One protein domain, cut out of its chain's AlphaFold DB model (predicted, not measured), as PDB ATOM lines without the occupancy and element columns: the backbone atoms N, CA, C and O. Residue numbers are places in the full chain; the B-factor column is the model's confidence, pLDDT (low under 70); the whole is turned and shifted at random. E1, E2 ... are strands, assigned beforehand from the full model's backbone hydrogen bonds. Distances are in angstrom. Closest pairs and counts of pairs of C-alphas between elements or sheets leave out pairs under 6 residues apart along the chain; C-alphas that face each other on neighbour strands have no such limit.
ATOM      1  N   GLU A   2      75.394 -15.367  29.181       45.34
ATOM      2  CA  GLU A   2      74.092 -14.983  28.646       45.34
ATOM      3  C   GLU A   2      73.707 -13.662  29.314       45.34
ATOM      4  O   GLU A   2      73.505 -13.599  30.526       45.34
ATOM      5  N   LEU A   3      73.725 -12.578  28.538       49.12
ATOM      6  CA  LEU A   3      73.317 -11.256  29.005       49.12
ATOM      7  C   LEU A   3      71.789 -11.223  29.053       49.12
ATOM      8  O   LEU A   3      71.127 -10.937  28.057       49.12
ATOM      9  N   VAL A   4      71.236 -11.544  30.218       57.31
ATOM     10  CA  VAL A   4      69.798 -11.468  30.469       57.31
ATOM     11  C   VAL A   4      69.428 -10.009  30.734       57.31
ATOM     12  O   VAL A   4      69.752  -9.446  31.778       57.31
ATOM     13  N   VAL A   5      68.756  -9.370  29.775       55.75
ATOM     14  CA  VAL A   5      68.159  -8.043  29.968       55.75
ATOM     15  C   VAL A   5      66.784  -8.238  30.602       55.75
ATOM     16  O   VAL A   5      65.843  -8.651  29.931       55.75
ATOM     17  N   GLN A   6      66.668  -7.959  31.901       61.81
ATOM     18  CA  GLN A   6      65.382  -7.958  32.599       61.81
ATOM     19  C   GLN A   6      64.671  -6.614  32.388       61.81
ATOM     20  O   GLN A   6      65.235  -5.549  32.651       61.81
ATOM     21  N   ALA A   7      63.427  -6.672  31.910       57.56
ATOM     22  CA  ALA A   7      62.516  -5.534  31.942       57.56
ATOM     23  C   ALA A   7      62.141  -5.224  33.406       57.56
ATOM     24  O   ALA A   7      62.112  -6.141  34.230       57.56
ATOM     25  N   PRO A   8      61.894  -3.952  33.761       54.28
ATOM     26  CA  PRO A   8      61.587  -3.589  35.137       54.28
ATOM     27  C   PRO A   8      60.318  -4.306  35.615       54.28
ATOM     28  O   PRO A   8      59.294  -4.286  34.943       54.28
ATOM     29  N   ASP A   9      60.389  -4.915  36.801       62.28
ATOM     30  CA  ASP A   9      59.198  -5.188  37.603       62.28
ATOM     31  C   ASP A   9      58.521  -3.837  37.872       62.28
ATOM     32  O   ASP A   9      59.182  -2.901  38.334       62.28
ATOM     33  N   ASP A  10      57.222  -3.719  37.589       58.88
ATOM     34  CA  ASP A  10      56.462  -2.467  37.738       58.88
ATOM     35  C   ASP A  10      56.509  -1.900  39.172       58.88
ATOM     36  O   ASP A  10      56.250  -0.717  39.399       58.88
ATOM     37  N   ARG A  11      56.882  -2.721  40.163       56.47
ATOM     38  CA  ARG A  11      57.091  -2.303  41.559       56.47
ATOM     39  C   ARG A  11      58.452  -1.639  41.796       56.47
ATOM     40  O   ARG A  11      58.639  -0.998  42.831       56.47
ATOM     41  N   VAL A  12      59.415  -1.794  40.884       56.47
ATOM     42  CA  VAL A  12      60.813  -1.353  41.023       56.47
ATOM     43  C   VAL A  12      61.271  -0.599  39.765       56.47
ATOM     44  O   VAL A  12      62.112  -1.053  38.996       56.47
ATOM     45  N   ALA A  13      60.771   0.623  39.582       55.25
ATOM     46  CA  ALA A  13      61.253   1.541  38.548       55.25
ATOM     47  C   ALA A  13      62.301   2.511  39.127       55.25
ATOM     48  O   ALA A  13      61.962   3.610  39.563       55.25
ATOM     49  N   ARG A  14      63.580   2.110  39.208       62.25
ATOM     50  CA  ARG A  14      64.650   3.006  39.718       62.25
ATOM     51  C   ARG A  14      65.992   2.967  38.992       62.25
ATOM     52  O   ARG A  14      66.911   3.671  39.400       62.25
ATOM     53  N   TRP A  15      66.121   2.195  37.926       63.25
ATOM     54  CA  TRP A  15      67.381   2.036  37.206       63.25
ATOM     55  C   TRP A  15      67.109   2.115  35.702       63.25
ATOM     56  O   TRP A  15      66.072   1.648  35.230       63.25
ATOM     57  N   SER A  16      67.988   2.793  34.962       65.00
ATOM     58  CA  SER A  16      67.837   2.918  33.512       65.00
ATOM     59  C   SER A  16      68.205   1.594  32.861       65.00
ATOM     60  O   SER A  16      69.339   1.140  32.985       65.00
ATOM     61  N   THR A  17      67.260   1.001  32.139       68.31
ATOM     62  CA  THR A  17      67.511  -0.164  31.283       68.31
ATOM     63  C   THR A  17      67.951   0.242  29.873       68.31
ATOM     64  O   THR A  17      68.041  -0.612  28.994       68.31
ATOM     65  N   ASP A  18      68.200   1.537  29.619       73.69
ATOM     66  CA  ASP A  18      68.714   2.009  28.330       73.69
ATOM     67  C   ASP A  18      70.175   1.537  28.157       73.69
ATOM     68  O   ASP A  18      71.020   1.891  28.990       73.69
ATOM     69  N   PRO A  19      70.517   0.806  27.078       66.62
ATOM     70  CA  PRO A  19      71.888   0.371  26.792       66.62
ATOM     71  C   PRO A  19      72.913   1.512  26.735       66.62
ATOM     72  O   PRO A  19      74.097   1.301  26.985       66.62
ATOM     73  N   ARG A  20      72.473   2.741  26.434       78.69
ATOM     74  CA  ARG A  20      73.323   3.942  26.402       78.69
ATOM     75  C   ARG A  20      73.731   4.428  27.787       78.69
ATOM     76  O   ARG A  20      74.656   5.225  27.892       78.69
ATOM     77  N   SER A  21      73.048   3.979  28.840       80.75
ATOM     78  CA  SER A  21      73.361   4.377  30.214       80.75
ATOM     79  C   SER A  21      74.649   3.742  30.743       80.75
ATOM     80  O   SER A  21      75.179   4.212  31.746       80.75
ATOM     81  N   GLY A  22      75.144   2.671  30.106       75.31
ATOM     82  CA  GLY A  22      76.279   1.895  30.613       75.31
ATOM     83  C   GLY A  22      76.001   1.191  31.948       75.31
ATOM     84  O   GLY A  22      76.923   0.639  32.544       75.31
ATOM     85  N   THR A  23      74.749   1.207  32.423       74.25
ATOM     86  CA  THR A  23      74.338   0.503  33.641       74.25
ATOM     87  C   THR A  23      74.429  -1.002  33.380       74.25
ATOM     88  O   THR A  23      73.837  -1.473  32.406       74.25
ATOM     89  N   PRO A  24      75.156  -1.775  34.208       71.75
ATOM     90  CA  PRO A  24      75.162  -3.230  34.109       71.75
ATOM     91  C   PRO A  24      73.738  -3.789  34.175       71.75
ATOM     92  O   PRO A  24      72.891  -3.221  34.863       71.75
ATOM     93  N   GLY A  25      73.479  -4.907  33.491       71.25
ATOM     94  CA  GLY A  25      72.187  -5.593  33.582       71.25
ATOM     95  C   GLY A  25      71.831  -5.950  35.031       71.25
ATOM     96  O   GLY A  25      72.719  -6.202  35.849       71.25
ATOM     97  N   LEU A  26      70.534  -5.960  35.359       75.44
ATOM     98  CA  LEU A  26      70.076  -6.424  36.669       75.44
ATOM     99  C   LEU A  26      70.388  -7.914  36.838       75.44
ATOM    100  O   LEU A  26      70.421  -8.654  35.852       75.44
ATOM    101  N   PRO A  27      70.544  -8.375  38.091       76.81
ATOM    102  CA  PRO A  27      70.510  -9.795  38.389       76.81
ATOM    103  C   PRO A  27      69.157 -10.409  37.997       76.81
ATOM    104  O   PRO A  27      68.135  -9.724  37.929       76.81
ATOM    105  N   ASP A  28      69.155 -11.721  37.782       79.00
ATOM    106  CA  ASP A  28      67.935 -12.499  37.579       79.00
ATOM    107  C   ASP A  28      67.056 -12.484  38.845       79.00
ATOM    108  O   ASP A  28      67.537 -12.734  39.951       79.00
ATOM    109  N   LEU A  29      65.766 -12.180  38.673       80.38
ATOM    110  CA  LEU A  29      64.750 -12.131  39.733       80.38
ATOM    111  C   LEU A  29      63.569 -13.079  39.453       80.38
ATOM    112  O   LEU A  29      62.501 -12.937  40.053       80.38
ATOM    113  N   THR A  30      63.733 -14.033  38.532       84.31
ATOM    114  CA  THR A  30      62.691 -14.998  38.158       84.31
ATOM    115  C   THR A  30      62.270 -15.857  39.363       84.31
ATOM    116  O   THR A  30      63.119 -16.256  40.163       84.31
ATOM    117  N   PRO A  31      60.976 -16.195  39.540       83.94
ATOM    118  CA  PRO A  31      60.546 -17.060  40.637       83.94
ATOM    119  C   PRO A  31      61.326 -18.381  40.693       83.94
ATOM    120  O   PRO A  31      61.455 -19.079  39.690       83.94
ATOM    121  N   GLY A  32      61.812 -18.742  41.882       87.38
ATOM    122  CA  GLY A  32      62.562 -19.982  42.109       87.38
ATOM    123  C   GLY A  32      64.086 -19.842  42.053       87.38
ATOM    124  O   GLY A  32      64.773 -20.790  42.430       87.38
ATOM    125  N   VAL A  33      64.624 -18.680  41.662       85.94
ATOM    126  CA  VAL A  33      66.067 -18.394  41.761       85.94
ATOM    127  C   VAL A  33      66.420 -17.760  43.108       85.94
ATOM    128  O   VAL A  33      65.580 -17.150  43.774       85.94
ATOM    129  N   ALA A  34      67.676 -17.914  43.534       87.12
ATOM    130  CA  ALA A  34      68.168 -17.254  44.737       87.12
ATOM    131  C   ALA A  34      68.203 -15.736  44.517       87.12
ATOM    132  O   ALA A  34      68.938 -15.241  43.665       87.12
ATOM    133  N   LEU A  35      67.413 -15.002  45.298       85.69
ATOM    134  CA  LEU A  35      67.328 -13.551  45.178       85.69
ATOM    135  C   LEU A  35      68.551 -12.862  45.805       85.69
ATOM    136  O   LEU A  35      69.096 -13.359  46.800       85.69
ATOM    137  N   PRO A  36      68.965 -11.694  45.279       84.62
ATOM    138  CA  PRO A  36      69.992 -10.885  45.914       84.62
ATOM    139  C   PRO A  36      69.554 -10.483  47.324       84.62
ATOM    140  O   PRO A  36      68.399 -10.130  47.571       84.62
ATOM    141  N   VAL A  37      70.502 -10.513  48.257       86.94
ATOM    142  CA  VAL A  37      70.278 -10.100  49.642       86.94
ATOM    143  C   VAL A  37      70.820  -8.695  49.855       86.94
ATOM    144  O   VAL A  37      71.891  -8.344  49.361       86.94
ATOM    145  N   CYS A  38      70.082  -7.881  50.605       89.12
ATOM    146  CA  CYS A  38      70.582  -6.578  51.014       89.12
ATOM    147  C   CYS A  38      71.774  -6.769  51.965       89.12
ATOM    148  O   CYS A  38      71.679  -7.531  52.928       89.12
ATOM    149  N   LEU A  39      72.878  -6.076  51.688       92.88
ATOM    150  CA  LEU A  39      74.060  -6.039  52.555       92.88
ATOM    151  C   LEU A  39      73.974  -4.871  53.543       92.88
ATOM    152  O   LEU A  39      74.155  -5.033  54.749       92.88
ATOM    153  N   ARG A  40      73.634  -3.676  53.041       96.00
ATOM    154  CA  ARG A  40      73.580  -2.457  53.847       96.00
ATOM    155  C   ARG A  40      72.577  -1.437  53.315       96.00
ATOM    156  O   ARG A  40      72.505  -1.212  52.110       96.00
ATOM    157  N   THR A  41      71.901  -0.747  54.229       95.62
ATOM    158  CA  THR A  41      71.126   0.470  53.943       95.62
ATOM    159  C   THR A  41      71.750   1.636  54.690       95.62
ATOM    160  O   THR A  41      71.897   1.579  55.911       95.62
ATOM    161  N   VAL A  42      72.092   2.704  53.966       97.38
ATOM    162  CA  VAL A  42      72.693   3.918  54.528       97.38
ATOM    163  C   VAL A  42      71.778   5.114  54.274       97.38
ATOM    164  O   VAL A  42      71.366   5.354  53.143       97.38
ATOM    165  N   VAL A  43      71.478   5.876  55.324       97.25
ATOM    166  CA  VAL A  43      70.630   7.073  55.303       97.25
ATOM    167  C   VAL A  43      71.395   8.204  55.978       97.25
ATOM    168  O   VAL A  43      71.793   8.076  57.130       97.25
ATOM    169  N   PHE A  44      71.657   9.301  55.262       97.00
ATOM    170  CA  PHE A  44      72.481  10.423  55.755       97.00
ATOM    171  C   PHE A  44      73.850   9.985  56.316       97.00
ATOM    172  O   PHE A  44      74.306  10.457  57.355       97.00
ATOM    173  N   GLY A  45      74.492   9.021  55.648       97.44
ATOM    174  CA  GLY A  45      75.755   8.432  56.102       97.44
ATOM    175  C   GLY A  45      75.624   7.469  57.289       97.44
ATOM    176  O   GLY A  45      76.613   6.853  57.670       97.44
ATOM    177  N   GLN A  46      74.426   7.292  57.851       97.38
ATOM    178  CA  GLN A  46      74.165   6.366  58.951       97.38
ATOM    179  C   GLN A  46      73.679   5.023  58.422       97.38
ATOM    180  O   GLN A  46      72.747   4.958  57.624       97.38
ATOM    181  N   THR A  47      74.292   3.938  58.883       97.38
ATOM    182  CA  THR A  47      73.826   2.593  58.538       97.38
ATOM    183  C   THR A  47      72.573   2.272  59.348       97.38
ATOM    184  O   THR A  47      72.639   2.183  60.568       97.38
ATOM    185  N   VAL A  48      71.437   2.101  58.670       97.38
ATOM    186  CA  VAL A  48      70.143   1.754  59.292       97.38
ATOM    187  C   VAL A  48      69.803   0.270  59.157       97.38
ATOM    188  O   VAL A  48      68.928  -0.235  59.849       97.38
ATOM    189  N   PHE A  49      70.505  -0.434  58.271       96.06
ATOM    190  CA  PHE A  49      70.455  -1.884  58.141       96.06
ATOM    191  C   PHE A  49      71.838  -2.389  57.741       96.06
ATOM    192  O   PHE A  49      72.452  -1.819  56.839       96.06
ATOM    193  N   ALA A  50      72.304  -3.455  58.386       96.50
ATOM    194  CA  ALA A  50      73.482  -4.218  57.999       96.50
ATOM    195  C   ALA A  50      73.153  -5.705  58.116       96.50
ATOM    196  O   ALA A  50      72.454  -6.117  59.050       96.50
ATOM    197  N   ARG A  51      73.645  -6.506  57.174       92.88
ATOM    198  CA  ARG A  51      73.486  -7.951  57.242       92.88
ATOM    199  C   ARG A  51      74.247  -8.501  58.461       92.88
ATOM    200  O   ARG A  51      75.376  -8.085  58.709       92.88
ATOM    201  N   PRO A  52      73.664  -9.438  59.230       85.00
ATOM    202  CA  PRO A  52      74.398 -10.108  60.296       85.00
ATOM    203  C   PRO A  52      75.629 -10.839  59.745       85.00
ATOM    204  O   PRO A  52      75.521 -11.534  58.732       85.00
ATOM    205  N   ASN A  53      76.751 -10.742  60.463       81.25
ATOM    206  CA  ASN A  53      78.053 -11.340  60.126       81.25
ATOM    207  C   ASN A  53      78.788 -10.701  58.930       81.25
ATOM    208  O   ASN A  53      79.630 -11.358  58.317       81.25
ATOM    209  N   GLU A  54      78.482  -9.440  58.623       64.38
ATOM    210  CA  GLU A  54      79.209  -8.585  57.673       64.38
ATOM    211  C   GLU A  54      79.858  -7.384  58.375       64.38
ATOM    212  O   GLU A  54      79.261  -6.871  59.353       64.38
TER     213      GLU A  54
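This is residues 2 to 54 of the 54 residues of the protein "Amidohydrolase" of Streptomyces sp. SID1034 (UniProt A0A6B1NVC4). There is little regular structure here: a long stretch with no named element, residues 2 to 39, winds loosely and leads into one small hairpin of two strands, E1 and E2, near the end of the printed part. Of the 53 printed residues, 9 are in named elements, first E1 and then E2, antiparallel in a sheet of two; the class is all strand, with no named helix. The whole is loose, with a radius of gyration of the C-alphas of 14.1 A, and spans 33 by 28 by 21 A.

The printed part begins at Glu 2, C-alpha (74.092, -14.983, 28.646). E1, residues 40 to 43, is 10.1 A long and begins at C-alpha 40 (73.580, -2.457, 53.847). E2, residues 46 to 50, is 10.6 A long and ends at C-alpha 50 (73.482, -4.218, 57.999).

E1 and E2 form a hairpin with a tight link of 2 residues. They are antiparallel, with 157 degrees between their directions. C-alphas 42 and 47 face each other at 4.4 A. N 41 and O 49, at 2.9 A, are within hydrogen-bond range, as are N 46 and O 43, at 2.8 A.

The C-alphas of Arg 20 and Asn 53, the two farthest apart, are 37.3 A apart. The printed part has no cut. Its mean pLDDT is 77.2; residues 2 to 17, 19 and 54 are under 70.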